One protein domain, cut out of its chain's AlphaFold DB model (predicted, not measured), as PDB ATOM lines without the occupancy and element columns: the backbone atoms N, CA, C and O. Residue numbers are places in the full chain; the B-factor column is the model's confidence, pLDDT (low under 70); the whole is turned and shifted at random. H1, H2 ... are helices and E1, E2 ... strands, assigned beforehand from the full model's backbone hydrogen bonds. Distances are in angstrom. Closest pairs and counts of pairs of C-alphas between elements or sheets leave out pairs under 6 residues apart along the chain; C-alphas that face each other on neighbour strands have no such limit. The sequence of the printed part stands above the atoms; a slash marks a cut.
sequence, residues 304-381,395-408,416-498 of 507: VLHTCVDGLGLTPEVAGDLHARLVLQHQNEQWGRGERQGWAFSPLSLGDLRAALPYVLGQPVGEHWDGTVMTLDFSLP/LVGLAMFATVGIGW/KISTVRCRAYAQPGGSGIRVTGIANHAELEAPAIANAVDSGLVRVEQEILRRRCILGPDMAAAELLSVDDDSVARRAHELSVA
ATOM      1  N   VAL A 304     261.550 156.024 285.812       42.62
ATOM      2  CA  VAL A 304     262.280 156.344 284.570       42.62
ATOM      3  C   VAL A 304     261.795 157.657 283.948       42.62
ATOM      4  O   VAL A 304     262.619 158.516 283.643       42.62
ATOM      5  N   LEU A 305     260.481 157.870 283.830       50.22
ATOM      6  CA  LEU A 305     259.938 159.088 283.221       50.22
ATOM      7  C   LEU A 305     260.109 160.304 284.135       50.22
ATOM      8  O   LEU A 305     260.546 161.350 283.662       50.22
ATOM      9  N   HIS A 306     259.920 160.153 285.449       55.91
ATOM     10  CA  HIS A 306     260.254 161.215 286.408       55.91
ATOM     11  C   HIS A 306     261.744 161.585 286.376       55.91
ATOM     12  O   HIS A 306     262.104 162.752 286.524       55.91
ATOM     13  N   THR A 307     262.618 160.601 286.143       53.38
ATOM     14  CA  THR A 307     264.064 160.827 286.017       53.38
ATOM     15  C   THR A 307     264.409 161.566 284.723       53.38
ATOM     16  O   THR A 307     265.313 162.399 284.740       53.38
ATOM     17  N   CYS A 308     263.690 161.323 283.625       55.38
ATOM     18  CA  CYS A 308     263.877 162.059 282.376       55.38
ATOM     19  C   CYS A 308     263.412 163.522 282.492       55.38
ATOM     20  O   CYS A 308     264.150 164.420 282.091       55.38
ATOM     21  N   VAL A 309     262.256 163.778 283.119       60.31
ATOM     22  CA  VAL A 309     261.719 165.140 283.327       60.31
ATOM     23  C   VAL A 309     262.703 166.028 284.091       60.31
ATOM     24  O   VAL A 309     263.018 167.133 283.649       60.31
ATOM     25  N   ASP A 310     263.259 165.526 285.193       62.78
ATOM     26  CA  ASP A 310     264.238 166.275 285.983       62.78
ATOM     27  C   ASP A 310     265.574 166.480 285.202       62.78
ATOM     28  O   ASP A 310     266.407 167.303 285.586       62.78
ATOM     29  N   GLY A 311     265.855 165.681 284.159       62.16
ATOM     30  CA  GLY A 311     267.101 165.702 283.372       62.16
ATOM     31  C   GLY A 311     267.098 166.672 282.189       62.16
ATOM     32  O   GLY A 311     268.157 166.983 281.651       62.16
ATOM     33  N   LEU A 312     265.924 167.176 281.810       68.69
ATOM     34  CA  LEU A 312     265.733 168.068 280.665       68.69
ATOM     35  C   LEU A 312     265.998 169.554 280.977       68.69
ATOM     36  O   LEU A 312     265.865 170.392 280.092       68.69
ATOM     37  N   GLY A 313     266.354 169.901 282.220       72.31
ATOM     38  CA  GLY A 313     266.571 171.299 282.620       72.31
ATOM     39  C   GLY A 313     265.299 172.153 282.558       72.31
ATOM     40  O   GLY A 313     265.375 173.362 282.349       72.31
ATOM     41  N   LEU A 314     264.131 171.523 282.706       78.50
ATOM     42  CA  LEU A 314     262.830 172.183 282.627       78.50
ATOM     43  C   LEU A 314     262.588 173.105 283.818       78.50
ATOM     44  O   LEU A 314     263.097 172.887 284.920       78.50
ATOM     45  N   THR A 315     261.741 174.115 283.613       75.69
ATOM     46  CA  THR A 315     261.220 174.891 284.739       75.69
ATOM     47  C   THR A 315     260.370 173.983 285.643       75.69
ATOM     48  O   THR A 315     259.750 173.032 285.155       75.69
ATOM     49  N   PRO A 316     260.288 174.261 286.959       71.88
ATOM     50  CA  PRO A 316     259.475 173.465 287.881       71.88
ATOM     51  C   PRO A 316     258.003 173.351 287.468       71.88
ATOM     52  O   PRO A 316     257.371 172.334 287.730       71.88
ATOM     53  N   GLU A 317     257.465 174.381 286.812       73.44
ATOM     54  CA  GLU A 317     256.084 174.410 286.324       73.44
ATOM     55  C   GLU A 317     255.867 173.408 285.186       73.44
ATOM     56  O   GLU A 317     254.948 172.595 285.252       73.44
ATOM     57  N   VAL A 318     256.753 173.404 284.184       78.56
ATOM     58  CA  VAL A 318     256.672 172.477 283.044       78.56
ATOM     59  C   VAL A 318     256.940 171.039 283.491       78.56
ATOM     60  O   VAL A 318     256.247 170.114 283.069       78.56
ATOM     61  N   ALA A 319     257.909 170.843 284.386       74.94
ATOM     62  CA  ALA A 319     258.183 169.541 284.983       74.94
ATOM     63  C   ALA A 319     256.984 169.015 285.793       74.94
ATOM     64  O   ALA A 319     256.637 167.838 285.690       74.94
ATOM     65  N   GLY A 320     256.336 169.888 286.571       73.56
ATOM     66  CA  GLY A 320     255.140 169.563 287.345       73.56
ATOM     67  C   GLY A 320     253.945 169.187 286.467       73.56
ATOM     68  O   GLY A 320     253.309 168.166 286.723       73.56
ATOM     69  N   ASP A 321     253.676 169.950 285.405       81.25
ATOM     70  CA  ASP A 321     252.603 169.653 284.444       81.25
ATOM     71  C   ASP A 321     252.830 168.305 283.742       81.25
ATOM     72  O   ASP A 321     251.939 167.454 283.712       81.25
ATOM     73  N   LEU A 322     254.046 168.052 283.249       81.50
ATOM     74  CA  LEU A 322     254.376 166.791 282.584       81.50
ATOM     75  C   LEU A 322     254.279 165.595 283.542       81.50
ATOM     76  O   LEU A 322     253.767 164.543 283.162       81.50
ATOM     77  N   HIS A 323     254.694 165.764 284.801       77.19
ATOM     78  CA  HIS A 323     254.494 164.762 285.848       77.19
ATOM     79  C   HIS A 323     253.002 164.469 286.049       77.19
ATOM     80  O   HIS A 323     252.605 163.304 286.011       77.19
ATOM     81  N   ALA A 324     252.169 165.496 286.224       76.81
ATOM     82  CA  ALA A 324     250.732 165.323 286.431       76.81
ATOM     83  C   ALA A 324     250.071 164.574 285.258       76.81
ATOM     84  O   ALA A 324     249.285 163.651 285.473       76.81
ATOM     85  N   ARG A 325     250.456 164.895 284.017       85.06
ATOM     86  CA  ARG A 325     249.975 164.199 282.810       85.06
ATOM     87  C   ARG A 325     250.391 162.734 282.758       85.06
ATOM     88  O   ARG A 325     249.581 161.900 282.373       85.06
ATOM     89  N   LEU A 326     251.627 162.411 283.139       81.69
ATOM     90  CA  LEU A 326     252.110 161.027 283.200       81.69
ATOM     91  C   LEU A 326     251.361 160.205 284.242       81.69
ATOM     92  O   LEU A 326     250.960 159.075 283.976       81.69
ATOM     93  N   VAL A 327     251.138 160.792 285.413       76.62
ATOM     94  CA  VAL A 327     250.371 160.171 286.488       76.62
ATOM     95  C   VAL A 327     248.946 159.877 286.031       76.62
ATOM     96  O   VAL A 327     248.450 158.763 286.195       76.62
ATOM     97  N   LEU A 328     248.313 160.850 285.387       81.12
ATOM     98  CA  LEU A 328     246.978 160.690 284.837       81.12
ATOM     99  C   LEU A 328     246.929 159.666 283.699       81.12
ATOM    100  O   LEU A 328     245.995 158.875 283.610       81.12
ATOM    101  N   GLN A 329     247.950 159.640 282.846       85.88
ATOM    102  CA  GLN A 329     248.082 158.637 281.798       85.88
ATOM    103  C   GLN A 329     248.195 157.227 282.382       85.88
ATOM    104  O   GLN A 329     247.540 156.305 281.899       85.88
ATOM    105  N   HIS A 330     248.983 157.064 283.442       79.19
ATOM    106  CA  HIS A 330     249.116 155.803 284.158       79.19
ATOM    107  C   HIS A 330     247.781 155.363 284.775       79.19
ATOM    108  O   HIS A 330     247.383 154.207 284.635       79.19
ATOM    109  N   GLN A 331     247.040 156.290 285.389       77.56
ATOM    110  CA  GLN A 331     245.686 156.023 285.882       77.56
ATOM    111  C   GLN A 331     244.744 155.609 284.746       77.56
ATOM    112  O   GLN A 331     244.026 154.623 284.887       77.56
ATOM    113  N   ASN A 332     244.786 156.299 283.604       81.50
ATOM    114  CA  ASN A 332     243.972 155.960 282.439       81.50
ATOM    115  C   ASN A 332     244.309 154.572 281.871       81.50
ATOM    116  O   ASN A 332     243.413 153.824 281.479       81.50
ATOM    117  N   GLU A 333     245.588 154.197 281.858       78.06
ATOM    118  CA  GLU A 333     246.028 152.869 281.434       78.06
ATOM    119  C   GLU A 333     245.546 151.778 282.399       78.06
ATOM    120  O   GLU A 333     245.060 150.728 281.968       78.06
ATOM    121  N   GLN A 334     245.652 152.010 283.706       72.44
ATOM    122  CA  GLN A 334     245.279 151.013 284.705       72.44
ATOM    123  C   GLN A 334     243.769 150.870 284.865       72.44
ATOM    124  O   GLN A 334     243.260 149.748 284.878       72.44
ATOM    125  N   TRP A 335     243.075 152.000 284.964       75.75
ATOM    126  CA  TRP A 335     241.704 152.085 285.460       75.75
ATOM    127  C   TRP A 335     240.711 152.550 284.419       75.75
ATOM    128  O   TRP A 335     239.526 152.476 284.685       75.75
ATOM    129  N   GLY A 336     241.165 152.957 283.234       78.12
ATOM    130  CA  GLY A 336     240.306 153.505 282.188       78.12
ATOM    131  C   GLY A 336     240.245 155.018 282.262       78.12
ATOM    132  O   GLY A 336     240.706 155.628 283.221       78.12
ATOM    133  N   ARG A 337     239.710 155.647 281.218       83.56
ATOM    134  CA  ARG A 337     239.690 157.104 281.133       83.56
ATOM    135  C   ARG A 337     238.676 157.665 282.129       83.56
ATOM    136  O   ARG A 337     237.503 157.298 282.068       83.56
ATOM    137  N   GLY A 338     239.136 158.531 283.028       81.12
ATOM    138  CA  GLY A 338     238.249 159.290 283.908       81.12
ATOM    139  C   GLY A 338     237.318 160.184 283.089       81.12
ATOM    140  O   GLY A 338     237.722 160.687 282.036       81.12
ATOM    141  N   GLU A 339     236.089 160.394 283.547       80.31
ATOM    142  CA  GLU A 339     235.093 161.205 282.846       80.31
ATOM    143  C   GLU A 339     234.424 162.191 283.805       80.31
ATOM    144  O   GLU A 339     234.062 161.866 284.934       80.31
ATOM    145  N   ARG A 340     234.234 163.422 283.329       75.94
ATOM    146  CA  ARG A 340     233.535 164.476 284.057       75.94
ATOM    147  C   ARG A 340     232.501 165.125 283.152       75.94
ATOM    148  O   ARG A 340     232.832 165.647 282.093       75.94
ATOM    149  N   GLN A 341     231.242 165.121 283.591       77.19
ATOM    150  CA  GLN A 341     230.125 165.767 282.883       77.19
ATOM    151  C   GLN A 341     229.980 165.324 281.409       77.19
ATOM    152  O   GLN A 341     229.687 166.150 280.543       77.19
ATOM    153  N   GLY A 342     230.188 164.040 281.097       79.75
ATOM    154  CA  GLY A 342     230.086 163.542 279.718       79.75
ATOM    155  C   GLY A 342     231.367 163.683 278.889       79.75
ATOM    156  O   GLY A 342     231.329 163.451 277.679       79.75
ATOM    157  N   TRP A 343     232.473 164.120 279.497       87.88
ATOM    158  CA  TRP A 343     233.757 164.326 278.828       87.88
ATOM    159  C   TRP A 343     234.833 163.468 279.464       87.88
ATOM    160  O   TRP A 343     235.203 163.673 280.621       87.88
ATOM    161  N   ALA A 344     235.356 162.526 278.692       89.25
ATOM    162  CA  ALA A 344     236.475 161.711 279.110       89.25
ATOM    163  C   ALA A 344     237.763 162.551 279.062       89.25
ATOM    164  O   ALA A 344     237.896 163.453 278.234       89.25
ATOM    165  N   PHE A 345     238.710 162.314 279.962       89.31
ATOM    166  CA  PHE A 345     239.890 163.167 280.089       89.31
ATOM    167  C   PHE A 345     241.106 162.610 279.347       89.31
ATOM    168  O   PHE A 345     241.559 161.494 279.597       89.31
ATOM    169  N   SER A 346     241.693 163.419 278.472       92.56
ATOM    170  CA  SER A 346     242.994 163.166 277.857       92.56
ATOM    171  C   SER A 346     244.091 163.960 278.567       92.56
ATOM    172  O   SER A 346     243.938 165.173 278.717       92.56
ATOM    173  N   PRO A 347     245.218 163.333 278.963       91.44
ATOM    174  CA  PRO A 347     246.365 164.058 279.506       91.44
ATOM    175  C   PRO A 347     247.092 164.888 278.439       91.44
ATOM    176  O   PRO A 347     248.001 165.653 278.758       91.44
ATOM    177  N   LEU A 348     246.723 164.766 277.163       93.50
ATOM    178  CA  LEU A 348     247.298 165.571 276.096       93.50
ATOM    179  C   LEU A 348     246.690 166.973 276.057       93.50
ATOM    180  O   LEU A 348     245.525 167.200 276.391       93.50
ATOM    181  N   SER A 349     247.499 167.936 275.617       92.50
ATOM    182  CA  SER A 349     246.993 169.253 275.231       92.50
ATOM    183  C   SER A 349     246.040 169.117 274.039       92.50
ATOM    184  O   SER A 349     246.089 168.124 273.314       92.50
ATOM    185  N   LEU A 350     245.190 170.117 273.797       93.94
ATOM    186  CA  LEU A 350     244.211 170.036 272.709       93.94
ATOM    187  C   LEU A 350     244.888 169.865 271.337       93.94
ATOM    188  O   LEU A 350     244.410 169.097 270.503       93.94
ATOM    189  N   GLY A 351     246.026 170.536 271.125       92.19
ATOM    190  CA  GLY A 351     246.825 170.401 269.904       92.19
ATOM    191  C   GLY A 351     247.440 169.008 269.746       92.19
ATOM    192  O   GLY A 351     247.399 168.435 268.658       92.19
ATOM    193  N   ASP A 352     247.938 168.426 270.836       94.56
ATOM    194  CA  ASP A 352     248.472 167.062 270.822       94.56
ATOM    195  C   ASP A 352     247.372 166.025 270.605       94.56
ATOM    196  O   ASP A 352     247.554 165.085 269.836       94.56
ATOM    197  N   LEU A 353     246.208 166.214 271.228       94.94
ATOM    198  CA  LEU A 353     245.052 165.342 271.052       94.94
ATOM    199  C   LEU A 353     244.537 165.381 269.606       94.94
ATOM    200  O   LEU A 353     244.244 164.333 269.027       94.94
ATOM    201  N   ARG A 354     244.490 166.571 268.991       94.56
ATOM    202  CA  ARG A 354     244.187 166.739 267.560       94.56
ATOM    203  C   ARG A 354     245.140 165.927 266.685       94.56
ATOM    204  O   ARG A 354     244.695 165.318 265.718       94.56
ATOM    205  N   ALA A 355     246.431 165.917 267.017       91.56
ATOM    206  CA  ALA A 355     247.434 165.148 266.288       91.56
ATOM    207  C   ALA A 355     247.363 163.641 266.584       91.56
ATOM    208  O   ALA A 355     247.663 162.848 265.699       91.56
ATOM    209  N   ALA A 356     246.947 163.242 267.790       92.94
ATOM    210  CA  ALA A 356     246.857 161.848 268.221       92.94
ATOM    211  C   ALA A 356     245.649 161.108 267.623       92.94
ATOM    212  O   ALA A 356     245.774 159.951 267.223       92.94
ATOM    213  N   LEU A 357     244.485 161.761 267.530       91.94
ATOM    214  CA  LEU A 357     243.246 161.129 267.057       91.94
ATOM    215  C   LEU A 357     243.368 160.484 265.663       91.94
ATOM    216  O   LEU A 357     242.894 159.355 265.505       91.94
ATOM    217  N   PRO A 358     244.057 161.094 264.679       90.25
ATOM    218  CA  PRO A 358     244.272 160.461 263.385       90.25
ATOM    219  C   PRO A 358     245.070 159.154 263.406       90.25
ATOM    220  O   PRO A 358     244.880 158.315 262.526       90.25
ATOM    221  N   TYR A 359     245.922 158.932 264.410       85.12
ATOM    222  CA  TYR A 359     246.629 157.654 264.571       85.12
ATOM    223  C   TYR A 359     245.694 156.527 265.030       85.12
ATOM    224  O   TYR A 359     245.995 155.353 264.817       85.12
ATOM    225  N   VAL A 360     244.553 156.874 265.634       84.69
ATOM    226  CA  VAL A 360     243.541 155.919 266.105       84.69
ATOM    227  C   VAL A 360     242.442 155.715 265.062       84.69
ATOM    228  O   VAL A 360     242.057 154.583 264.782       84.69
ATOM    229  N   LEU A 361     241.934 156.806 264.487       86.19
ATOM    230  CA  LEU A 361     240.722 156.816 263.660       86.19
ATOM    231  C   LEU A 361     240.980 157.047 262.164       86.19
ATOM    232  O   LEU A 361     240.041 157.009 261.370       86.19
ATOM    233  N   GLY A 362     242.235 157.256 261.759       86.75
ATOM    234  CA  GLY A 362     242.578 157.691 260.406       86.75
ATOM    235  C   GLY A 362     242.359 159.192 260.209       86.75
ATOM    236  O   GLY A 362     242.076 159.927 261.148       86.75
ATOM    237  N   GLN A 363     242.513 159.685 258.981       88.94
ATOM    238  CA  GLN A 363     242.373 161.121 258.723       88.94
ATOM    239  C   GLN A 363     240.913 161.584 258.886       88.94
ATOM    240  O   GLN A 363     240.005 160.896 258.407       88.94
ATOM    241  N   PRO A 364     240.669 162.738 259.534       92.50
ATOM    242  CA  PRO A 364     239.326 163.282 259.651       92.50
ATOM    243  C   PRO A 364     238.808 163.704 258.271       92.50
ATOM    244  O   PRO A 364     239.533 164.283 257.462       92.50
ATOM    245  N   VAL A 365     237.533 163.430 258.008       93.00
ATOM    246  CA  VAL A 365     236.821 163.894 256.804       93.00
ATOM    247  C   VAL A 365     236.260 165.304 256.975       93.00
ATOM    248  O   VAL A 365     235.940 165.964 255.990       93.00
ATOM    249  N   GLY A 366     236.141 165.762 258.220       92.44
ATOM    250  CA  GLY A 366     235.704 167.105 258.560       92.44
ATOM    251  C   GLY A 366     236.351 167.567 259.856       92.44
ATOM    252  O   GLY A 366     236.503 166.793 260.800       92.44
ATOM    253  N   GLU A 367     236.716 168.841 259.893       95.75
ATOM    254  CA  GLU A 367     237.210 169.509 261.085       95.75
ATOM    255  C   GLU A 367     236.506 170.856 261.240       95.75
ATOM    256  O   GLU A 367     236.365 171.617 260.281       95.75
ATOM    257  N   HIS A 368     236.060 171.141 262.457       95.12
ATOM    258  CA  HIS A 368     235.392 172.384 262.802       95.12
ATOM    259  C   HIS A 368     235.837 172.874 264.181       95.12
ATOM    260  O   HIS A 368     236.031 172.080 265.099       95.12
ATOM    261  N   TRP A 369     235.965 174.189 264.330       94.06
ATOM    262  CA  TRP A 369     236.269 174.856 265.593       94.06
ATOM    263  C   TRP A 369     235.231 175.949 265.830       94.06
ATOM    264  O   TRP A 369     235.087 176.842 264.995       94.06
ATOM    265  N   ASP A 370     234.527 175.886 266.961       92.19
ATOM    266  CA  ASP A 370     233.473 176.850 267.315       92.19
ATOM    267  C   ASP A 370     233.957 177.991 268.233       92.19
ATOM    268  O   ASP A 370     233.167 178.829 268.665       92.19
ATOM    269  N   GLY A 371     235.259 178.036 268.536       88.81
ATOM    270  CA  GLY A 371     235.857 178.969 269.495       88.81
ATOM    271  C   GLY A 371     236.221 178.328 270.835       88.81
ATOM    272  O   GLY A 371     237.121 178.826 271.507       88.81
ATOM    273  N   THR A 372     235.572 177.220 271.205       91.62
ATOM    274  CA  THR A 372     235.775 176.533 272.494       91.62
ATOM    275  C   THR A 372     236.024 175.036 272.319       91.62
ATOM    276  O   THR A 372     236.847 174.449 273.023       91.62
ATOM    277  N   VAL A 373     235.317 174.416 271.377       95.94
ATOM    278  CA  VAL A 373     235.309 172.983 271.116       95.94
ATOM    279  C   VAL A 373     235.763 172.714 269.683       95.94
ATOM    280  O   VAL A 373     235.260 173.273 268.706       95.94
ATOM    281  N   MET A 374     236.714 171.796 269.561       97.19
ATOM    282  CA  MET A 374     237.159 171.195 268.315       97.19
ATOM    283  C   MET A 374     236.282 169.993 268.022       97.19
ATOM    284  O   MET A 374     236.111 169.131 268.875       97.19
ATOM    285  N   THR A 375     235.750 169.913 266.813       97.19
ATOM    286  CA  THR A 375     234.997 168.761 266.324       97.19
ATOM    287  C   THR A 375     235.746 168.144 265.153       97.19
ATOM    288  O   THR A 375     236.014 168.825 264.166       97.19
ATOM    289  N   LEU A 376     236.069 166.859 265.267       96.06
ATOM    290  CA  LEU A 376     236.677 166.042 264.223       96.06
ATOM    291  C   LEU A 376     235.715 164.915 263.853       96.06
ATOM    292  O   LEU A 376     235.313 164.132 264.715       96.06
ATOM    293  N   ASP A 377     235.360 164.833 262.577       94.56
ATOM    294  CA  ASP A 377     234.495 163.792 262.033       94.56
ATOM    295  C   ASP A 377     235.339 162.780 261.251       94.56
ATOM    296  O   ASP A 377     236.100 163.150 260.357       94.56
ATOM    297  N   PHE A 378     235.183 161.492 261.558       92.25
ATOM    298  CA  PHE A 378     235.912 160.380 260.945       92.25
ATOM    299  C   PHE A 378     234.926 159.440 260.260       92.25
ATOM    300  O   PHE A 378     233.992 158.944 260.892       92.25
ATOM    301  N   SER A 379     235.113 159.177 258.967       85.94
ATOM    302  CA  SER A 379     234.247 158.245 258.243       85.94
ATOM    303  C   SER A 379     234.622 156.805 258.581       85.94
ATOM    304  O   SER A 379     235.772 156.398 258.428       85.94
ATOM    305  N   LEU A 380     233.633 156.020 259.005       77.25
ATOM    306  CA  LEU A 380     233.761 154.572 259.065       77.25
ATOM    307  C   LEU A 380     233.485 154.015 257.663       77.25
ATOM    308  O   LEU A 380     232.470 154.375 257.059       77.25
ATOM    309  N   PRO A 381     234.344 153.136 257.123       63.75
ATOM    310  CA  PRO A 381     234.111 152.557 255.810       63.75
ATOM    311  C   PRO A 381     232.846 151.690 255.829       63.75
ATOM    312  O   PRO A 381     232.841 150.559 256.314       63.75
ATOM    313  N   LEU A 395     248.150 149.226 262.451       39.62
ATOM    314  CA  LEU A 395     248.116 148.261 263.562       39.62
ATOM    315  C   LEU A 395     246.809 148.364 264.388       39.62
ATOM    316  O   LEU A 395     246.402 147.408 265.040       39.62
ATOM    317  N   VAL A 396     246.117 149.508 264.295       45.09
ATOM    318  CA  VAL A 396     244.801 149.803 264.880       45.09
ATOM    319  C   VAL A 396     243.616 149.352 264.017       45.09
ATOM    320  O   VAL A 396     242.603 148.974 264.586       45.09
ATOM    321  N   GLY A 397     243.721 149.280 262.686       41.00
ATOM    322  CA  GLY A 397     242.735 148.557 261.872       41.00
ATOM    323  C   GLY A 397     242.667 147.099 262.326       41.00
ATOM    324  O   GLY A 397     241.597 146.589 262.637       41.00
ATOM    325  N   LEU A 398     243.833 146.481 262.529       40.88
ATOM    326  CA  LEU A 398     243.962 145.151 263.126       40.88
ATOM    327  C   LEU A 398     243.575 145.106 264.616       40.88
ATOM    328  O   LEU A 398     242.982 144.120 265.021       40.88
ATOM    329  N   ALA A 399     243.819 146.142 265.428       37.75
ATOM    330  CA  ALA A 399     243.383 146.167 266.835       37.75
ATOM    331  C   ALA A 399     241.868 146.408 266.997       37.75
ATOM    332  O   ALA A 399     241.249 145.802 267.865       37.75
ATOM    333  N   MET A 400     241.231 147.205 266.141       40.81
ATOM    334  CA  MET A 400     239.772 147.248 266.032       40.81
ATOM    335  C   MET A 400     239.237 145.877 265.598       40.81
ATOM    336  O   MET A 400     238.240 145.430 266.143       40.81
ATOM    337  N   PHE A 401     239.930 145.165 264.701       39.75
ATOM    338  CA  PHE A 401     239.564 143.803 264.284       39.75
ATOM    339  C   PHE A 401     239.862 142.694 265.315       39.75
ATOM    340  O   PHE A 401     239.189 141.666 265.285       39.75
ATOM    341  N   ALA A 402     240.874 142.856 266.178       34.56
ATOM    342  CA  ALA A 402     241.406 141.792 267.041       34.56
ATOM    343  C   ALA A 402     241.081 141.967 268.533       34.56
ATOM    344  O   ALA A 402     240.958 140.970 269.238       34.56
ATOM    345  N   THR A 403     240.945 143.203 269.030       36.28
ATOM    346  CA  THR A 403     240.587 143.469 270.445       36.28
ATOM    347  C   THR A 403     239.078 143.451 270.646       36.28
ATOM    348  O   THR A 403     238.570 143.046 271.684       36.28
ATOM    349  N   VAL A 404     238.347 143.854 269.616       38.00
ATOM    350  CA  VAL A 404     236.913 143.656 269.515       38.00
ATOM    351  C   VAL A 404     236.770 142.533 268.498       38.00
ATOM    352  O   VAL A 404     237.352 142.624 267.424       38.00
ATOM    353  N   GLY A 405     236.055 141.452 268.795       27.08
ATOM    354  CA  GLY A 405     235.701 140.456 267.780       27.08
ATOM    355  C   GLY A 405     234.766 141.067 266.729       27.08
ATOM    356  O   GLY A 405     233.594 140.710 266.677       27.08
ATOM    357  N   ILE A 406     235.247 142.013 265.913       38.66
ATOM    358  CA  ILE A 406     234.485 142.716 264.874       38.66
ATOM    359  C   ILE A 406     234.468 141.837 263.631       38.66
ATOM    360  O   ILE A 406     234.932 142.192 262.551       38.66
ATOM    361  N   GLY A 407     233.840 140.674 263.761       25.86
ATOM    362  CA  GLY A 407     232.959 140.237 262.698       25.86
ATOM    363  C   GLY A 407     231.733 141.131 262.768       25.86
ATOM    364  O   GLY A 407     230.774 140.739 263.405       25.86
ATOM    365  N   TRP A 408     231.790 142.316 262.146       30.86
ATOM    366  CA  TRP A 408     230.679 143.265 262.045       30.86
ATOM    367  C   TRP A 408     230.126 143.694 263.415       30.86
ATOM    368  O   TRP A 408     229.457 142.933 264.106       30.86
ATOM    369  N   LYS A 416     222.833 152.016 262.125       75.56
ATOM    370  CA  LYS A 416     224.153 151.896 261.487       75.56
ATOM    371  C   LYS A 416     224.898 153.229 261.570       75.56
ATOM    372  O   LYS A 416     224.428 154.222 261.023       75.56
ATOM    373  N   ILE A 417     226.052 153.231 262.230       78.31
ATOM    374  CA  ILE A 417     226.889 154.421 262.416       78.31
ATOM    375  C   ILE A 417     227.821 154.583 261.204       78.31
ATOM    376  O   ILE A 417     228.596 153.677 260.904       78.31
ATOM    377  N   SER A 418     227.745 155.726 260.514       81.69
ATOM    378  CA  SER A 418     228.596 156.079 259.355       81.69
ATOM    379  C   SER A 418     229.878 156.784 259.744       81.69
ATOM    380  O   SER A 418     230.879 156.704 259.037       81.69
ATOM    381  N   THR A 419     229.792 157.575 260.805       88.00
ATOM    382  CA  THR A 419     230.794 158.572 261.152       88.00
ATOM    383  C   THR A 419     230.977 158.552 262.655       88.00
ATOM    384  O   THR A 419     229.998 158.521 263.401       88.00
ATOM    385  N   VAL A 420     232.229 158.579 263.091       91.44
ATOM    386  CA  VAL A 420     232.592 158.832 264.483       91.44
ATOM    387  C   VAL A 420     232.891 160.312 264.612       91.44
ATOM    388  O   VAL A 420     233.708 160.843 263.865       91.44
ATOM    389  N   ARG A 421     232.227 160.976 265.550       94.50
ATOM    390  CA  ARG A 421     232.478 162.370 265.887       94.50
ATOM    391  C   ARG A 421     233.241 162.429 267.196       94.50
ATOM    392  O   ARG A 421     232.758 161.957 268.223       94.50
ATOM    393  N   CYS A 422     234.414 163.043 267.164       96.06
ATOM    394  CA  CYS A 422     235.181 163.374 268.351       96.06
ATOM    395  C   CYS A 422     235.070 164.872 268.596       96.06
ATOM    396  O   CYS A 422     235.515 165.675 267.778       96.06
ATOM    397  N   ARG A 423     234.498 165.256 269.734       96.81
ATOM    398  CA  ARG A 423     234.599 166.620 270.242       96.81
ATOM    399  C   ARG A 423     235.704 166.694 271.269       96.81
ATOM    400  O   ARG A 423     235.816 165.785 272.086       96.81
ATOM    401  N   ALA A 424     236.469 167.774 271.268       96.50
ATOM    402  CA  ALA A 424     237.462 168.021 272.291       96.50
ATOM    403  C   ALA A 424     237.579 169.498 272.656       96.50
ATOM    404  O   ALA A 424     237.389 170.367 271.813       96.50
ATOM    405  N   TYR A 425     237.914 169.785 273.906       95.38
ATOM    406  CA  TYR A 425     238.163 171.144 274.387       95.38
ATOM    407  C   TYR A 425     239.347 171.156 275.350       95.38
ATOM    408  O   TYR A 425     239.688 170.132 275.946       95.38
ATOM    409  N   ALA A 426     239.988 172.312 275.493       92.44
ATOM    410  CA  ALA A 426     241.094 172.480 276.425       92.44
ATOM    411  C   ALA A 426     240.577 172.623 277.863       92.44
ATOM    412  O   ALA A 426     239.638 173.376 278.117       92.44
ATOM    413  N   GLN A 427     241.223 171.949 278.811       86.69
ATOM    414  CA  GLN A 427     240.946 172.094 280.240       86.69
ATOM    415  C   GLN A 427     242.249 172.028 281.053       86.69
ATOM    416  O   GLN A 427     243.272 171.585 280.528       86.69
ATOM    417  N   PRO A 428     242.269 172.484 282.320       80.06
ATOM    418  CA  PRO A 428     243.473 172.404 283.146       80.06
ATOM    419  C   PRO A 428     244.047 170.978 283.182       80.06
ATOM    420  O   PRO A 428     243.311 170.022 283.414       80.06
ATOM    421  N   GLY A 429     245.351 170.840 282.920       76.94
ATOM    422  CA  GLY A 429     246.063 169.555 282.906       76.94
ATOM    423  C   GLY A 429     245.878 168.690 281.649       76.94
ATOM    424  O   GLY A 429     246.467 167.615 281.576       76.94
ATOM    425  N   GLY A 430     245.093 169.116 280.650       89.56
ATOM    426  CA  GLY A 430     244.859 168.294 279.459       89.56
ATOM    427  C   GLY A 430     243.713 168.759 278.564       89.56
ATOM    428  O   GLY A 430     243.559 169.947 278.272       89.56
ATOM    429  N   SER A 431     242.920 167.800 278.094       93.12
ATOM    430  CA  SER A 431     241.782 168.036 277.203       93.12
ATOM    431  C   SER A 431     240.599 167.164 277.588       93.12
ATOM    432  O   SER A 431     240.765 166.044 278.065       93.12
ATOM    433  N   GLY A 432     239.385 167.665 277.399       93.12
ATOM    434  CA  GLY A 432     238.185 166.833 277.461       93.12
ATOM    435  C   GLY A 432     237.905 166.278 276.080       93.12
ATOM    436  O   GLY A 432     238.034 167.020 275.112       93.12
ATOM    437  N   ILE A 433     237.525 165.008 275.979       94.12
ATOM    438  CA  ILE A 433     237.107 164.353 274.741       94.12
ATOM    439  C   ILE A 433     235.739 163.698 274.920       94.12
ATOM    440  O   ILE A 433     235.459 163.061 275.931       94.12
ATOM    441  N   ARG A 434     234.874 163.850 273.920       93.50
ATOM    442  CA  ARG A 434     233.599 163.140 273.824       93.50
ATOM    443  C   ARG A 434     233.494 162.484 272.461       93.50
ATOM    444  O   ARG A 434     233.709 163.137 271.441       93.50
ATOM    445  N   VAL A 435     233.157 161.198 272.455       91.31
ATOM    446  CA  VAL A 435     233.069 160.380 271.244       91.31
ATOM    447  C   VAL A 435     231.629 159.934 271.042       91.31
ATOM    448  O   VAL A 435     231.058 159.263 271.897       91.31
ATOM    449  N   THR A 436     231.052 160.282 269.897       91.56
ATOM    450  CA  THR A 436     229.685 159.908 269.521       91.56
ATOM    451  C   THR A 436     229.646 159.299 268.125       91.56
ATOM    452  O   THR A 436     230.551 159.478 267.307       91.56
ATOM    453  N   GLY A 437     228.602 158.518 267.854       88.44
ATOM    454  CA  GLY A 437     228.327 157.986 266.525       88.44
ATOM    455  C   GLY A 437     227.293 158.840 265.804       88.44
ATOM    456  O   GLY A 437     226.332 159.296 266.412       88.44
ATOM    457  N   ILE A 438     227.446 159.023 264.497       86.69
ATOM    458  CA  ILE A 438     226.415 159.622 263.648       86.69
ATOM    459  C   ILE A 438     225.760 158.517 262.825       86.69
ATOM    460  O   ILE A 438     226.429 157.825 262.053       86.69
ATOM    461  N   ALA A 439     224.443 158.380 262.959       82.31
ATOM    462  CA  ALA A 439     223.621 157.504 262.135       82.31
ATOM    463  C   ALA A 439     222.437 158.294 261.575       82.31
ATOM    464  O   ALA A 439     221.733 158.970 262.322       82.31
ATOM    465  N   ASN A 440     222.198 158.215 260.263       78.31
ATOM    466  CA  ASN A 440     221.101 158.932 259.593       78.31
ATOM    467  C   ASN A 440     221.051 160.439 259.934       78.31
ATOM    468  O   ASN A 440     219.978 160.983 260.179       78.31
ATOM    469  N   HIS A 441     222.212 161.104 259.991       79.44
ATOM    470  CA  HIS A 441     222.371 162.514 260.398       79.44
ATOM    471  C   HIS A 441     222.018 162.839 261.860       79.44
ATOM    472  O   HIS A 441     222.151 163.991 262.265       79.44
ATOM    473  N   ALA A 442     221.622 161.852 262.663       85.62
ATOM    474  CA  ALA A 442     221.429 162.003 264.095       85.62
ATOM    475  C   ALA A 442     222.694 161.586 264.846       85.62
ATOM    476  O   ALA A 442     223.325 160.575 264.531       85.62
ATOM    477  N   GLU A 443     223.048 162.375 265.850       87.31
ATOM    478  CA  GLU A 443     224.115 162.037 266.776       87.31
ATOM    479  C   GLU A 443     223.580 161.131 267.884       87.31
ATOM    480  O   GLU A 443     222.512 161.373 268.446       87.31
ATOM    481  N   LEU A 444     224.327 160.075 268.175       85.44
ATOM    482  CA  LEU A 444     223.944 159.021 269.092       85.44
ATOM    483  C   LEU A 444     225.119 158.678 270.000       85.44
ATOM    484  O   LEU A 444     226.271 158.590 269.566       85.44
ATOM    485  N   GLU A 445     224.802 158.411 271.260       82.44
ATOM    486  CA  GLU A 445     225.751 157.800 272.178       82.44
ATOM    487  C   GLU A 445     226.138 156.412 271.657       82.44
ATOM    488  O   GLU A 445     225.284 155.564 271.383       82.44
ATOM    489  N   ALA A 446     227.443 156.182 271.521       75.94
ATOM    490  CA  ALA A 446     227.996 154.932 271.013       75.94
ATOM    491  C   ALA A 446     229.060 154.389 271.984       75.94
ATOM    492  O   ALA A 446     230.252 154.428 271.674       75.94
ATOM    493  N   PRO A 447     228.654 153.852 273.155       73.50
ATOM    494  CA  PRO A 447     229.576 153.457 274.221       73.50
ATOM    495  C   PRO A 447     230.691 152.506 273.777       73.50
ATOM    496  O   PRO A 447     231.822 152.648 274.227       73.50
ATOM    497  N   ALA A 448     230.382 151.561 272.886       71.19
ATOM    498  CA  ALA A 448     231.360 150.612 272.360       71.19
ATOM    499  C   ALA A 448     232.429 151.293 271.488       71.19
ATOM    500  O   ALA A 448     233.603 150.946 271.577       71.19
ATOM    501  N   ILE A 449     232.033 152.284 270.681       78.56
ATOM    502  CA  ILE A 449     232.964 153.069 269.859       78.56
ATOM    503  C   ILE A 449     233.822 153.953 270.760       78.56
ATOM    504  O   ILE A 449     235.038 153.958 270.602       78.56
ATOM    505  N   ALA A 450     233.211 154.644 271.727       81.75
ATOM    506  CA  ALA A 450     233.938 155.464 272.694       81.75
ATOM    507  C   ALA A 450     235.023 154.647 273.417       81.75
ATOM    508  O   ALA A 450     236.192 155.009 273.357       81.75
ATOM    509  N   ASN A 451     234.674 153.473 273.957       75.81
ATOM    510  CA  ASN A 451     235.632 152.592 274.635       75.81
ATOM    511  C   ASN A 451     236.774 152.114 273.717       75.81
ATOM    512  O   ASN A 451     237.917 151.975 274.165       75.81
ATOM    513  N   ALA A 452     236.480 151.844 272.441       76.00
ATOM    514  CA  ALA A 452     237.490 151.439 271.464       76.00
ATOM    515  C   ALA A 452     238.451 152.592 271.138       76.00
ATOM    516  O   ALA A 452     239.668 152.391 271.123       76.00
ATOM    517  N   VAL A 453     237.914 153.800 270.933       85.06
ATOM    518  CA  VAL A 453     238.711 155.017 270.729       85.06
ATOM    519  C   VAL A 453     239.574 155.293 271.950       85.06
ATOM    520  O   VAL A 453     240.776 155.478 271.795       85.06
ATOM    521  N   ASP A 454     239.008 155.231 273.153       84.69
ATOM    522  CA  ASP A 454     239.742 155.450 274.398       84.69
ATOM    523  C   ASP A 454     240.902 154.471 274.556       84.69
ATOM    524  O   ASP A 454     242.027 154.890 274.832       84.69
ATOM    525  N   SER A 455     240.655 153.182 274.314       77.69
ATOM    526  CA  SER A 455     241.676 152.131 274.415       77.69
ATOM    527  C   SER A 455     242.809 152.311 273.401       77.69
ATOM    528  O   SER A 455     243.972 152.062 273.724       77.69
ATOM    529  N   GLY A 456     242.487 152.737 272.175       81.75
ATOM    530  CA  GLY A 456     243.488 153.059 271.157       81.75
ATOM    531  C   GLY A 456     244.278 154.318 271.509       81.75
ATOM    532  O   GLY A 456     245.505 154.334 271.403       81.75
ATOM    533  N   LEU A 457     243.578 155.345 271.986       88.75
ATOM    534  CA  LEU A 457     244.148 156.643 272.312       88.75
ATOM    535  C   LEU A 457     245.121 156.554 273.491       88.75
ATOM    536  O   LEU A 457     246.198 157.127 273.392       88.75
ATOM    537  N   VAL A 458     244.833 155.754 274.528       85.50
ATOM    538  CA  VAL A 458     245.748 155.532 275.669       85.50
ATOM    539  C   VAL A 458     247.163 155.172 275.200       85.50
ATOM    540  O   VAL A 458     248.132 155.726 275.707       85.50
ATOM    541  N   ARG A 459     247.319 154.304 274.193       83.12
ATOM    542  CA  ARG A 459     248.657 153.921 273.701       83.12
ATOM    543  C   ARG A 459     249.377 155.074 273.004       83.12
ATOM    544  O   ARG A 459     250.571 155.269 273.210       83.12
ATOM    545  N   VAL A 460     248.654 155.838 272.186       88.75
ATOM    546  CA  VAL A 460     249.215 156.986 271.457       88.75
ATOM    547  C   VAL A 460     249.587 158.109 272.427       88.75
ATOM    548  O   VAL A 460     250.648 158.710 272.298       88.75
ATOM    549  N   GLU A 461     248.751 158.361 273.434       91.81
ATOM    550  CA  GLU A 461     249.007 159.343 274.490       91.81
ATOM    551  C   GLU A 461     250.244 158.987 275.308       91.81
ATOM    552  O   GLU A 461     251.104 159.843 275.518       91.81
ATOM    553  N   GLN A 462     250.361 157.722 275.723       87.75
ATOM    554  CA  GLN A 462     251.538 157.216 276.423       87.75
ATOM    555  C   GLN A 462     252.801 157.431 275.595       87.75
ATOM    556  O   GLN A 462     253.806 157.897 276.127       87.75
ATOM    557  N   GLU A 463     252.743 157.151 274.293       88.44
ATOM    558  CA  GLU A 463     253.893 157.321 273.416       88.44
ATOM    559  C   GLU A 463     254.276 158.793 273.228       88.44
ATOM    560  O   GLU A 463     255.451 159.139 273.357       88.44
ATOM    561  N   ILE A 464     253.304 159.684 273.010       92.25
ATOM    562  CA  ILE A 464     253.555 161.132 272.929       92.25
ATOM    563  C   ILE A 464     254.183 161.631 274.234       92.25
ATOM    564  O   ILE A 464     255.214 162.300 274.196       92.25
ATOM    565  N   LEU A 465     253.609 161.292 275.391       90.56
ATOM    566  CA  LEU A 465     254.123 161.733 276.691       90.56
ATOM    567  C   LEU A 465     255.518 161.165 276.980       90.56
ATOM    568  O   LEU A 465     256.398 161.903 277.428       90.56
ATOM    569  N   ARG A 466     255.757 159.886 276.667       87.81
ATOM    570  CA  ARG A 466     257.076 159.248 276.774       87.81
ATOM    571  C   ARG A 466     258.106 159.995 275.935       87.81
ATOM    572  O   ARG A 466     259.164 160.359 276.444       87.81
ATOM    573  N   ARG A 467     257.794 160.263 274.663       89.81
ATOM    574  CA  ARG A 467     258.691 160.991 273.761       89.81
ATOM    575  C   ARG A 467     258.893 162.438 274.205       89.81
ATOM    576  O   ARG A 467     260.028 162.895 274.159       89.81
ATOM    577  N   ARG A 468     257.876 163.125 274.746       89.88
ATOM    578  CA  ARG A 468     258.031 164.458 275.373       89.88
ATOM    579  C   ARG A 468     259.045 164.443 276.515       89.88
ATOM    580  O   ARG A 468     259.875 165.342 276.610       89.88
ATOM    581  N   CYS A 469     259.027 163.403 277.348       84.81
ATOM    582  CA  CYS A 469     259.990 163.262 278.443       84.81
ATOM    583  C   CYS A 469     261.428 163.026 277.960       84.81
ATOM    584  O   CYS A 469     262.361 163.282 278.709       84.81
ATOM    585  N   ILE A 470     261.620 162.516 276.742       85.31
ATOM    586  CA  ILE A 470     262.941 162.155 276.204       85.31
ATOM    587  C   ILE A 470     263.494 163.256 275.289       85.31
ATOM    588  O   ILE A 470     264.669 163.613 275.366       85.31
ATOM    589  N   LEU A 471     262.648 163.781 274.405       88.88
ATOM    590  CA  LEU A 471     263.011 164.705 273.333       88.88
ATOM    591  C   LEU A 471     262.743 166.173 273.693       88.88
ATOM    592  O   LEU A 471     263.286 167.060 273.044       88.88
ATOM    593  N   GLY A 472     261.951 166.426 274.738       87.25
ATOM    594  CA  GLY A 472     261.613 167.762 275.218       87.25
ATOM    595  C   GLY A 472     260.132 168.129 275.024       87.25
ATOM    596  O   GLY A 472     259.432 167.537 274.198       87.25
ATOM    597  N   PRO A 473     259.632 169.116 275.790       86.44
ATOM    598  CA  PRO A 473     258.219 169.490 275.818       86.44
ATOM    599  C   PRO A 473     257.787 170.407 274.666       86.44
ATOM    600  O   PRO A 473     256.590 170.578 274.478       86.44
ATOM    601  N   ASP A 474     258.709 170.976 273.892       87.88
ATOM    602  CA  ASP A 474     258.364 171.980 272.870       87.88
ATOM    603  C   ASP A 474     258.071 171.370 271.492       87.88
ATOM    604  O   ASP A 474     257.471 172.013 270.632       87.88
ATOM    605  N   MET A 475     258.464 170.114 271.275       91.56
ATOM    606  CA  MET A 475     258.254 169.426 270.004       91.56
ATOM    607  C   MET A 475     256.757 169.155 269.775       91.56
ATOM    608  O   MET A 475     256.022 168.795 270.702       91.56
ATOM    609  N   ALA A 476     256.285 169.330 268.539       91.81
ATOM    610  CA  ALA A 476     254.889 169.067 268.194       91.81
ATOM    611  C   ALA A 476     254.596 167.556 268.220       91.81
ATOM    612  O   ALA A 476     255.438 166.760 267.817       91.81
ATOM    613  N   ALA A 477     253.389 167.134 268.618       90.88
ATOM    614  CA  ALA A 477     253.036 165.706 268.687       90.88
ATOM    615  C   ALA A 477     253.246 164.933 267.372       90.88
ATOM    616  O   ALA A 477     253.715 163.798 267.398       90.88
ATOM    617  N   ALA A 478     252.940 165.541 266.222       88.44
ATOM    618  CA  ALA A 478     253.158 164.901 264.923       88.44
ATOM    619  C   ALA A 478     254.650 164.675 264.616       88.44
ATOM    620  O   ALA A 478     254.997 163.668 264.008       88.44
ATOM    621  N   GLU A 479     255.514 165.592 265.054       92.12
ATOM    622  CA  GLU A 479     256.969 165.476 264.924       92.12
ATOM    623  C   GLU A 479     257.523 164.467 265.932       92.12
ATOM    624  O   GLU A 479     258.293 163.589 265.562       92.12
ATOM    625  N   LEU A 480     257.049 164.501 267.182       91.75
ATOM    626  CA  LEU A 480     257.404 163.506 268.192       91.75
ATOM    627  C   LEU A 480     257.152 162.095 267.679       91.75
ATOM    628  O   LEU A 480     258.028 161.255 267.818       91.75
ATOM    629  N   LEU A 481     255.990 161.836 267.074       87.75
ATOM    630  CA  LEU A 481     255.617 160.521 266.547       87.75
ATOM    631  C   LEU A 481     256.357 160.128 265.258       87.75
ATOM    632  O   LEU A 481     256.369 158.944 264.924       87.75
ATOM    633  N   SER A 482     256.990 161.069 264.548       89.94
ATOM    634  CA  SER A 482     257.765 160.771 263.338       89.94
ATOM    635  C   SER A 482     259.235 160.436 263.609       89.94
ATOM    636  O   SER A 482     259.889 159.875 262.731       89.94
ATOM    637  N   VAL A 483     259.753 160.730 264.810       91.62
ATOM    638  CA  VAL A 483     261.115 160.336 265.216       91.62
ATOM    639  C   VAL A 483     261.240 158.807 265.249       91.62
ATOM    640  O   VAL A 483     260.340 158.106 265.711       91.62
ATOM    641  N   ASP A 484     262.351 158.265 264.764       91.44
ATOM    642  CA  ASP A 484     262.601 156.825 264.807       91.44
ATOM    643  C   ASP A 484     262.911 156.332 266.236       91.44
ATOM    644  O   ASP A 484     263.474 157.058 267.062       91.44
ATOM    645  N   ASP A 485     262.549 155.082 266.536       86.06
ATOM    646  CA  ASP A 485     262.707 154.515 267.882       86.06
ATOM    647  C   ASP A 485     264.178 154.413 268.322       86.06
ATOM    648  O   ASP A 485     264.463 154.552 269.514       86.06
ATOM    649  N   ASP A 486     265.122 154.248 267.385       85.81
ATOM    650  CA  ASP A 486     266.558 154.172 267.688       85.81
ATOM    651  C   ASP A 486     267.093 155.521 268.187       85.81
ATOM    652  O   ASP A 486     267.857 155.578 269.156       85.81
ATOM    653  N   SER A 487     266.667 156.622 267.566       89.94
ATOM    654  CA  SER A 487     266.973 157.983 268.014       89.94
ATOM    655  C   SER A 487     266.382 158.264 269.397       89.94
ATOM    656  O   SER A 487     267.072 158.816 270.260       89.94
ATOM    657  N   VAL A 488     265.144 157.825 269.653       85.62
ATOM    658  CA  VAL A 488     264.511 157.949 270.978       85.62
ATOM    659  C   VAL A 488     265.279 157.141 272.030       85.62
ATOM    660  O   VAL A 488     265.570 157.657 273.111       85.62
ATOM    661  N   ALA A 489     265.650 155.894 271.728       81.69
ATOM    662  CA  ALA A 489     266.391 155.025 272.641       81.69
ATOM    663  C   ALA A 489     267.788 155.578 272.960       81.69
ATOM    664  O   ALA A 489     268.195 155.603 274.125       81.69
ATOM    665  N   ARG A 490     268.499 156.085 271.945       85.25
ATOM    666  CA  ARG A 490     269.808 156.731 272.113       85.25
ATOM    667  C   ARG A 490     269.710 157.938 273.037       85.25
ATOM    668  O   ARG A 490     270.488 158.048 273.982       85.25
ATOM    669  N   ARG A 491     268.711 158.797 272.826       85.50
ATOM    670  CA  ARG A 491     268.504 159.978 273.667       85.50
ATOM    671  C   ARG A 491     268.138 159.616 275.106       85.50
ATOM    672  O   ARG A 491     268.650 160.224 276.042       85.50
ATOM    673  N   ALA A 492     267.286 158.611 275.297       79.75
ATOM    674  CA  ALA A 492     266.952 158.113 276.628       79.75
ATOM    675  C   ALA A 492     268.201 157.598 277.370       79.75
ATOM    676  O   ALA A 492     268.392 157.898 278.551       79.75
ATOM    677  N   HIS A 493     269.082 156.878 276.668       79.56
ATOM    678  CA  HIS A 493     270.358 156.423 277.219       79.56
ATOM    679  C   HIS A 493     271.258 157.594 277.642       79.56
ATOM    680  O   HIS A 493     271.733 157.609 278.778       79.56
ATOM    681  N   GLU A 494     271.435 158.605 276.788       82.25
ATOM    682  CA  GLU A 494     272.205 159.815 277.118       82.25
ATOM    683  C   GLU A 494     271.706 160.493 278.405       82.25
ATOM    684  O   GLU A 494     272.506 160.812 279.286       82.25
ATOM    685  N   LEU A 495     270.383 160.658 278.546       78.06
ATOM    686  CA  LEU A 495     269.768 161.257 279.736       78.06
ATOM    687  C   LEU A 495     270.032 160.429 281.004       78.06
ATOM    688  O   LEU A 495     270.272 160.995 282.072       78.06
ATOM    689  N   SER A 496     270.020 159.096 280.892       72.50
ATOM    690  CA  SER A 496     270.344 158.198 282.009       72.50
ATOM    691  C   SER A 496     271.814 158.284 282.442       72.50
ATOM    692  O   SER A 496     272.109 158.307 283.638       72.50
ATOM    693  N   VAL A 497     272.739 158.381 281.480       74.56
ATOM    694  CA  VAL A 497     274.186 158.406 281.739       74.56
ATOM    695  C   VAL A 497     274.590 159.737 282.363       74.56
ATOM    696  O   VAL A 497     275.333 159.748 283.342       74.56
ATOM    697  N   ALA A 498     274.031 160.849 281.874       69.69
ATOM    698  CA  ALA A 498     274.294 162.195 282.389       69.69
ATOM    699  C   ALA A 498     273.935 162.378 283.880       69.69
ATOM    700  O   ALA A 498     274.357 163.352 284.502       69.69
TER     701      ALA A 498
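AT A GLANCE: This is residues 304 to 381, 395 to 408 and 416 to 498 of the 507 residues of an uncharacterized protein of Myxococcales bacterium 68-20 (UniProt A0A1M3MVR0). An elongated body has a strongly twisted antiparallel sheet, E1 to E6, toward one end and a group of helices toward the other, and the long helix H5 runs from one face of the sheet into that group. H3 packs on the same face of the sheet and on H5, H2 packs on H5 and only grazes the sheet, H1, H6 and H7 pack on the far part of H5, and H4 is a small piece near H3 and H5. The printed part has 175 residues, in the order H1 H2 E1 H3 E2 E3 H4 E4 E5 E6 H5 H6 H7, of mixed class. It is compact, with a radius of gyration of the C-alphas of 16.9 A and spans of 58 by 34 by 28 A.

IN THESE COORDINATES: H1, residues 304 to 311, begins at C-alpha 304 (262.280, 156.344, 284.570). H2, residues 316 to 335, is 27.9 A long. E1 is residues 343 to 346, H3 350 to 361, E2 366 to 369, E3 373 to 379, and H4 395 to 403. E4, residues 419 to 427, is 25.5 A long, and E5, 430 to 439, is 29.5 A long. E6 is residues 442 to 445. H5, residues 447 to 471, is 35.3 A long, from C-alpha 447 (229.576, 153.457, 274.221), with a kink of 25 degrees near residue 456. H6 is residues 477 to 482, and H7, 485 to 497, ends at C-alpha 497 (274.186, 158.406, 281.739).

HOW THE PARTS SIT: The sheet is branched, and E5 has three neighbours: E1 and E6 on one side, E4 on the other side. N 344 and O 433 of E1 and E5 are 2.8 A apart, N 423 and O 434 of E4 and E5 2.8 A, and N 437 and O 444 of E5 and E6 2.9 A, each within hydrogen-bond range. E4, E5 and E6 form a meander, each strand the antiparallel neighbour of the one before. E3 pairs with E4, with N 376 and O 422 at 2.8 A, and on its other side with E2, with N 368 and O 375 at 2.9 A. H5 lies over E5 at a height over the sheet of 9.1 A. H3 is on the same face at 7.9 A, and it touches H5 at Val 360 and Gly 456, the closest C-alphas, 5.8 A apart. H5 is the hub, touching five helices, among them H2 at Glu 333 and Val 458, 6.4 A between the closest C-alphas, and H7 at Ile 470 and Ala 492, 5.7 A. H6 touches H3, and the closest C-alphas, Asp 352 and Ala 477, are 5.2 A apart. H1 and H2 form a helical hairpin at a shallow tilt of 9 degrees. H4 is close to but not clearly touching H3, with the C-alphas of Val 360 and Val 396 6.4 A apart. Every O i to N i+4 pair is within hydrogen-bond range in H1, H2, H4, H6 and H7; H3 has 5 of 8 and H5 19 of 21.

THE WHOLE: The two C-alphas farthest apart, those of Asn 440 and Ala 498, are 58.0 A apart. Residues 382 to 394 and 409 to 415 are not printed, with C-alpha gaps of 16.6 A and 10.8 A. Of the links that are printed whole, none is long. The mean pLDDT of the printed part is 80.2, and 25 residues are under 70: 304 to 312, 381, 395 to 408 and 498.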